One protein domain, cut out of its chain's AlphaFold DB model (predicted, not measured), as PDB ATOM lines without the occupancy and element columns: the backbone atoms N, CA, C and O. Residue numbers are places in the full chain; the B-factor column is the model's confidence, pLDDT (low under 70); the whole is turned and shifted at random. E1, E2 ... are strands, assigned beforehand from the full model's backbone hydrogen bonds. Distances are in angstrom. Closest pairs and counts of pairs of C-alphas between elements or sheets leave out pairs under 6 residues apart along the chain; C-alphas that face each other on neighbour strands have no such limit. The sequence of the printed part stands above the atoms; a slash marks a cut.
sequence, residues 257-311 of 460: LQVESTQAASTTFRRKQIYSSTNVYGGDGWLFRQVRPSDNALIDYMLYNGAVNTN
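What this domain is: This is residues 257 to 311 of the 460 residues of an uncharacterized protein of Heliobacterium gestii (UniProt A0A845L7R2). A single twisted sheet of five antiparallel strands winds back and forth, the longer E2, E3 and E4 making its middle and the short E1 and E5 its two edges. It is a meander, each strand the antiparallel neighbour of the one before, with no named helix over either face. The printed part has 55 residues; the strands follow the chain and cross the sheet in one order, E1, E2, E3, E4, E5, and the class is all strand. The whole is elongated, spanning 35 by 19 by 18 A, and only just loose, close to compact, with a radius of gyration of the C-alphas of 12.2 A.

Where its parts are: Find C-alpha 257 at (176.260, 229.490, 385.940), where E1 begins and runs to residue 260. E2, residues 271 to 277, runs 18.5 A; E3, residues 285 to 292, runs 22.7 A from (171.064, 242.375, 388.925); E4, residues 297 to 304, runs 22.1 A. E5, residues 307 to 310, ends at (169.362, 243.968, 375.451).

How they stand to each other: Look first at the hairpin E1 and E2, 172 degrees between directions, where N 259 and O 272 are 2.8 A apart. In the hairpin E2 and E3, at 156 degrees, N 273 and O 289 are 2.8 A apart. In the hairpin E3 and E4, at 163 degrees, N 290 and O 299 are 2.8 A apart. In the hairpin E4 and E5, at 160 degrees, N 302 and O 309 are 2.9 A apart. These N and O pairs are within hydrogen-bond range. Edge strands E1 and E5 are apart. From edge to edge the strands' lines turn by 53 degrees.

The domain as a whole: The C-alphas of Gln 263 and Gly 282, the two farthest apart, are 37.1 A from each other. The printed part has no cut and no long link. Look for pLDDT under 70 at residues 276 to 285 and 303 to 311.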
ATOM      1  N   LEU A 257     176.853 230.697 386.516       76.38
ATOM      2  CA  LEU A 257     176.260 229.490 385.940       76.38
ATOM      3  C   LEU A 257     176.499 229.484 384.431       76.38
ATOM      4  O   LEU A 257     175.944 230.310 383.710       76.38
ATOM      5  N   GLN A 258     177.313 228.543 383.949       80.12
ATOM      6  CA  GLN A 258     177.587 228.370 382.525       80.12
ATOM      7  C   GLN A 258     176.943 227.089 381.986       80.12
ATOM      8  O   GLN A 258     177.203 225.986 382.460       80.12
ATOM      9  N   VAL A 259     176.153 227.232 380.925       79.81
ATOM     10  CA  VAL A 259     175.551 226.127 380.175       79.81
ATOM     11  C   VAL A 259     176.034 226.215 378.730       79.81
ATOM     12  O   VAL A 259     175.793 227.217 378.059       79.81
ATOM     13  N   GLU A 260     176.721 225.192 378.225       82.75
ATOM     14  CA  GLU A 260     177.153 225.126 376.822       82.75
ATOM     15  C   GLU A 260     176.593 223.868 376.145       82.75
ATOM     16  O   GLU A 260     176.762 222.760 376.650       82.75
ATOM     17  N   SER A 261     175.937 224.033 374.992       79.12
ATOM     18  CA  SER A 261     175.548 222.895 374.150       79.12
ATOM     19  C   SER A 261     176.733 222.453 373.299       79.12
ATOM     20  O   SER A 261     177.168 223.185 372.409       79.12
ATOM     21  N   THR A 262     177.244 221.246 373.533       76.50
ATOM     22  CA  THR A 262     178.346 220.672 372.741       76.50
ATOM     23  C   THR A 262     177.916 220.243 371.336       76.50
ATOM     24  O   THR A 262     178.765 220.132 370.458       76.50
ATOM     25  N   GLN A 263     176.611 220.049 371.100       78.81
ATOM     26  CA  GLN A 263     176.068 219.641 369.798       78.81
ATOM     27  C   GLN A 263     175.825 220.815 368.833       78.81
ATOM     28  O   GLN A 263     175.722 220.605 367.628       78.81
ATOM     29  N   ALA A 264     175.735 222.052 369.327       77.06
ATOM     30  CA  ALA A 264     175.561 223.225 368.474       77.06
ATOM     31  C   ALA A 264     176.906 223.677 367.867       77.06
ATOM     32  O   ALA A 264     177.948 223.603 368.522       77.06
ATOM     33  N   ALA A 265     176.901 224.172 366.624       78.94
ATOM     34  CA  ALA A 265     178.114 224.644 365.948       78.94
ATOM     35  C   ALA A 265     178.777 225.803 366.720       78.94
ATOM     36  O   ALA A 265     178.086 226.659 367.277       78.94
ATOM     37  N   SER A 266     180.113 225.867 366.732       78.25
ATOM     38  CA  SER A 266     180.880 226.923 367.424       78.25
ATOM     39  C   SER A 266     180.609 228.336 366.889       78.25
ATOM     40  O   SER A 266     180.882 229.311 367.581       78.25
ATOM     41  N   THR A 267     180.019 228.445 365.698       82.12
ATOM     42  CA  THR A 267     179.542 229.685 365.069       82.12
ATOM     43  C   THR A 267     178.174 230.156 365.577       82.12
ATOM     44  O   THR A 267     177.660 231.174 365.121       82.12
ATOM     45  N   THR A 268     177.568 229.452 366.535       82.75
ATOM     46  CA  THR A 268     176.308 229.848 367.181       82.75
ATOM     47  C   THR A 268     176.536 230.282 368.629       82.75
ATOM     48  O   THR A 268     177.541 229.931 369.248       82.75
ATOM     49  N   PHE A 269     175.588 231.029 369.202       83.44
ATOM     50  CA  PHE A 269     175.594 231.439 370.614       83.44
ATOM     51  C   PHE A 269     175.259 230.268 371.555       83.44
ATOM     52  O   PHE A 269     174.258 230.291 372.279       83.44
ATOM     53  N   ARG A 270     176.062 229.203 371.500       78.19
ATOM     54  CA  ARG A 270     175.809 227.931 372.188       78.19
ATOM     55  C   ARG A 270     176.200 227.923 373.663       78.19
ATOM     56  O   ARG A 270     175.758 227.031 374.382       78.19
ATOM     57  N   ARG A 271     177.007 228.893 374.108       82.94
ATOM     58  CA  ARG A 271     177.369 229.086 375.515       82.94
ATOM     59  C   ARG A 271     176.478 230.168 376.115       82.94
ATOM     60  O   ARG A 271     176.429 231.282 375.601       82.94
ATOM     61  N   LYS A 272     175.777 229.840 377.194       83.31
ATOM     62  CA  LYS A 272     174.973 230.748 378.014       83.31
ATOM     63  C   LYS A 272     175.650 230.870 379.374       83.31
ATOM     64  O   LYS A 272     176.018 229.859 379.960       83.31
ATOM     65  N   GLN A 273     175.843 232.084 379.853       83.56
ATOM     66  CA  GLN A 273     176.442 232.389 381.145       83.56
ATOM     67  C   GLN A 273     175.471 233.267 381.925       83.56
ATOM     68  O   GLN A 273     174.871 234.176 381.358       83.56
ATOM     69  N   ILE A 274     175.303 232.991 383.209       80.50
ATOM     70  CA  ILE A 274     174.511 233.800 384.128       80.50
ATOM     71  C   ILE A 274     175.466 234.290 385.203       80.50
ATOM     72  O   ILE A 274     176.063 233.465 385.892       80.50
ATOM     73  N   TYR A 275     175.604 235.603 385.329       76.88
ATOM     74  CA  TYR A 275     176.382 236.237 386.382       76.88
ATOM     75  C   TYR A 275     175.425 236.792 387.434       76.88
ATOM     76  O   TYR A 275     174.559 237.614 387.123       76.88
ATOM     77  N   SER A 276     175.604 236.356 388.678       69.12
ATOM     78  CA  SER A 276     175.244 237.155 389.845       69.12
ATOM     79  C   SER A 276     176.388 238.144 390.027       69.12
ATOM     80  O   SER A 276     177.513 237.710 390.254       69.12
ATOM     81  N   SER A 277     176.140 239.439 389.824       62.19
ATOM     82  CA  SER A 277     177.155 240.455 390.099       62.19
ATOM     83  C   SER A 277     176.626 241.429 391.130       62.19
ATOM     84  O   SER A 277     175.614 242.085 390.892       62.19
ATOM     85  N   THR A 278     177.363 241.597 392.218       59.62
ATOM     86  CA  THR A 278     177.173 242.733 393.136       59.62
ATOM     87  C   THR A 278     177.758 244.040 392.570       59.62
ATOM     88  O   THR A 278     177.507 245.118 393.102       59.62
ATOM     89  N   ASN A 279     178.509 243.973 391.459       55.50
ATOM     90  CA  ASN A 279     179.360 245.067 390.970       55.50
ATOM     91  C   ASN A 279     178.907 245.771 389.677       55.50
ATOM     92  O   ASN A 279     179.575 246.707 389.236       55.50
ATOM     93  N   VAL A 280     177.785 245.393 389.057       52.97
ATOM     94  CA  VAL A 280     177.284 246.100 387.863       52.97
ATOM     95  C   VAL A 280     176.259 247.154 388.302       52.97
ATOM     96  O   VAL A 280     175.102 246.844 388.564       52.97
ATOM     97  N   TYR A 281     176.705 248.411 388.415       56.91
ATOM     98  CA  TYR A 281     175.914 249.591 388.830       56.91
ATOM     99  C   TYR A 281     175.357 249.582 390.272       56.91
ATOM    100  O   TYR A 281     174.421 250.320 390.567       56.91
ATOM    101  N   GLY A 282     175.945 248.797 391.183       60.28
ATOM    102  CA  GLY A 282     175.605 248.829 392.614       60.28
ATOM    103  C   GLY A 282     174.243 248.224 392.978       60.28
ATOM    104  O   GLY A 282     173.672 248.613 393.993       60.28
ATOM    105  N   GLY A 283     173.709 247.303 392.167       59.25
ATOM    106  CA  GLY A 283     172.443 246.614 392.448       59.25
ATOM    107  C   GLY A 283     172.476 245.112 392.147       59.25
ATOM    108  O   GLY A 283     173.288 244.654 391.347       59.25
ATOM    109  N   ASP A 284     171.549 244.367 392.767       62.66
ATOM    110  CA  ASP A 284     171.393 242.896 392.729       62.66
ATOM    111  C   ASP A 284     170.859 242.354 391.381       62.66
ATOM    112  O   ASP A 284     169.881 241.604 391.309       62.66
ATOM    113  N   GLY A 285     171.461 242.780 390.271       65.94
ATOM    114  CA  GLY A 285     171.064 242.375 388.925       65.94
ATOM    115  C   GLY A 285     171.607 241.002 388.518       65.94
ATOM    116  O   GLY A 285     172.729 240.626 388.856       65.94
ATOM    117  N   TRP A 286     170.828 240.280 387.708       70.62
ATOM    118  CA  TRP A 286     171.278 239.070 387.015       70.62
ATOM    119  C   TRP A 286     171.638 239.416 385.566       70.62
ATOM    120  O   TRP A 286     170.796 239.909 384.805       70.62
ATOM    121  N   LEU A 287     172.886 239.155 385.173       74.56
ATOM    122  CA  LEU A 287     173.355 239.332 383.798       74.56
ATOM    123  C   LEU A 287     173.344 237.982 383.080       74.56
ATOM    124  O   LEU A 287     174.042 237.054 383.480       74.56
ATOM    125  N   PHE A 288     172.599 237.887 381.984       80.00
ATOM    126  CA  PHE A 288     172.558 236.712 381.122       80.00
ATOM    127  C   PHE A 288     173.357 237.006 379.858       80.00
ATOM    128  O   PHE A 288     172.963 237.823 379.034       80.00
ATOM    129  N   ARG A 289     174.481 236.324 379.680       82.06
ATOM    130  CA  ARG A 289     175.369 236.467 378.529       82.06
ATOM    131  C   ARG A 289     175.267 235.261 377.625       82.06
ATOM    132  O   ARG A 289     175.281 234.117 378.076       82.06
ATOM    133  N   GLN A 290     175.227 235.500 376.327       87.62
ATOM    134  CA  GLN A 290     175.406 234.462 375.328       87.62
ATOM    135  C   GLN A 290     176.734 234.691 374.623       87.62
ATOM    136  O   GLN A 290     176.986 235.789 374.140       87.62
ATOM    137  N   VAL A 291     177.567 233.656 374.544       80.62
ATOM    138  CA  VAL A 291     178.867 233.704 373.869       80.62
ATOM    139  C   VAL A 291     178.819 232.810 372.645       80.62
ATOM    140  O   VAL A 291     178.388 231.653 372.725       80.62
ATOM    141  N   ARG A 292     179.280 233.337 371.514       86.94
ATOM    142  CA  ARG A 292     179.593 232.550 370.326       86.94
ATOM    143  C   ARG A 292     181.075 232.157 370.366       86.94
ATOM    144  O   ARG A 292     181.929 233.035 370.276       86.94
ATOM    145  N   PRO A 293     181.417 230.867 370.518       84.19
ATOM    146  CA  PRO A 293     182.811 230.468 370.717       84.19
ATOM    147  C   PRO A 293     183.757 230.761 369.545       84.19
ATOM    148  O   PRO A 293     184.958 230.846 369.766       84.19
ATOM    149  N   SER A 294     183.256 230.880 368.311       81.75
ATOM    150  CA  SER A 294     184.104 231.078 367.127       81.75
ATOM    151  C   SER A 294     184.792 232.442 367.066       81.75
ATOM    152  O   SER A 294     185.879 232.539 366.510       81.75
ATOM    153  N   ASP A 295     184.148 233.488 367.585       85.88
ATOM    154  CA  ASP A 295     184.586 234.887 367.470       85.88
ATOM    155  C   ASP A 295     184.495 235.654 368.802       85.88
ATOM    156  O   ASP A 295     184.778 236.848 368.848       85.88
ATOM    157  N   ASN A 296     184.104 234.976 369.888       81.31
ATOM    158  CA  ASN A 296     183.784 235.578 371.181       81.31
ATOM    159  C   ASN A 296     182.732 236.696 371.101       81.31
ATOM    160  O   ASN A 296     182.676 237.538 371.997       81.31
ATOM    161  N   ALA A 297     181.869 236.709 370.076       78.50
ATOM    162  CA  ALA A 297     180.752 237.640 370.037       78.50
ATOM    163  C   ALA A 297     179.858 237.408 371.261       78.50
ATOM    164  O   ALA A 297     179.532 236.264 371.606       78.50
ATOM    165  N   LEU A 298     179.469 238.505 371.910       80.56
ATOM    166  CA  LEU A 298     178.659 238.503 373.121       80.56
ATOM    167  C   LEU A 298     177.286 239.102 372.826       80.56
ATOM    168  O   LEU A 298     177.184 240.122 372.147       80.56
ATOM    169  N   ILE A 299     176.237 238.483 373.362       81.69
ATOM    170  CA  ILE A 299     174.936 239.133 373.525       81.69
ATOM    171  C   ILE A 299     174.604 239.123 375.007       81.69
ATOM    172  O   ILE A 299     174.368 238.061 375.587       81.69
ATOM    173  N   ASP A 300     174.572 240.314 375.587       80.62
ATOM    174  CA  ASP A 300     174.264 240.521 376.993       80.62
ATOM    175  C   ASP A 300     172.806 240.965 377.150       80.62
ATOM    176  O   ASP A 300     172.336 241.922 376.528       80.62
ATOM    177  N   TYR A 301     172.097 240.251 378.012       78.44
ATOM    178  CA  TYR A 301     170.746 240.548 378.452       78.44
ATOM    179  C   TYR A 301     170.817 240.873 379.941       78.44
ATOM    180  O   TYR A 301     171.161 240.019 380.761       78.44
ATOM    181  N   MET A 302     170.502 242.113 380.298       72.00
ATOM    182  CA  MET A 302     170.350 242.505 381.695       72.00
ATOM    183  C   MET A 302     168.876 242.418 382.068       72.00
ATOM    184  O   MET A 302     168.033 243.033 381.416       72.00
ATOM    185  N   LEU A 303     168.560 241.668 383.121       66.81
ATOM    186  CA  LEU A 303     167.253 241.736 383.767       66.81
ATOM    187  C   LEU A 303     167.341 242.797 384.863       66.81
ATOM    188  O   LEU A 303     167.895 242.553 385.932       66.81
ATOM    189  N   TYR A 304     166.832 243.992 384.565       62.69
ATOM    190  CA  TYR A 304     166.803 245.111 385.504       62.69
ATOM    191  C   TYR A 304     165.348 245.493 385.775       62.69
ATOM    192  O   TYR A 304     164.615 245.853 384.854       62.69
ATOM    193  N   ASN A 305     164.920 245.369 387.035       65.75
ATOM    194  CA  ASN A 305     163.578 245.738 387.499       65.75
ATOM    195  C   ASN A 305     162.422 245.114 386.675       65.75
ATOM    196  O   ASN A 305     161.475 245.793 386.286       65.75
ATOM    197  N   GLY A 306     162.528 243.821 386.349       60.12
ATOM    198  CA  GLY A 306     161.487 243.079 385.621       60.12
ATOM    199  C   GLY A 306     161.440 243.300 384.102       60.12
ATOM    200  O   GLY A 306     160.615 242.673 383.442       60.12
ATOM    201  N   ALA A 307     162.323 244.125 383.528       56.84
ATOM    202  CA  ALA A 307     162.441 244.322 382.081       56.84
ATOM    203  C   ALA A 307     163.734 243.697 381.522       56.84
ATOM    204  O   ALA A 307     164.798 243.769 382.143       56.84
ATOM    205  N   VAL A 308     163.645 243.086 380.333       60.00
ATOM    206  CA  VAL A 308     164.798 242.543 379.598       60.00
ATOM    207  C   VAL A 308     165.427 243.671 378.786       60.00
ATOM    208  O   VAL A 308     164.862 244.113 377.788       60.00
ATOM    209  N   ASN A 309     166.600 244.130 379.210       58.47
ATOM    210  CA  ASN A 309     167.364 245.162 378.524       58.47
ATOM    211  C   ASN A 309     168.471 244.491 377.693       58.47
ATOM    212  O   ASN A 309     169.411 243.910 378.244       58.47
ATOM    213  N   THR A 310     168.337 244.493 376.365       59.41
ATOM    214  CA  THR A 310     169.362 243.968 375.451       59.41
ATOM    215  C   THR A 310     170.444 245.021 375.282       59.41
ATOM    216  O   THR A 310     170.259 245.984 374.540       59.41
ATOM    217  N   ASN A 311     171.576 244.859 375.960       52.34
ATOM    218  CA  ASN A 311     172.611 245.891 376.026       52.34
ATOM    219  C   ASN A 311     173.593 245.806 374.840       52.34
ATOM    220  O   ASN A 311     174.811 245.877 374.990       52.34
TER     221      ASN A 311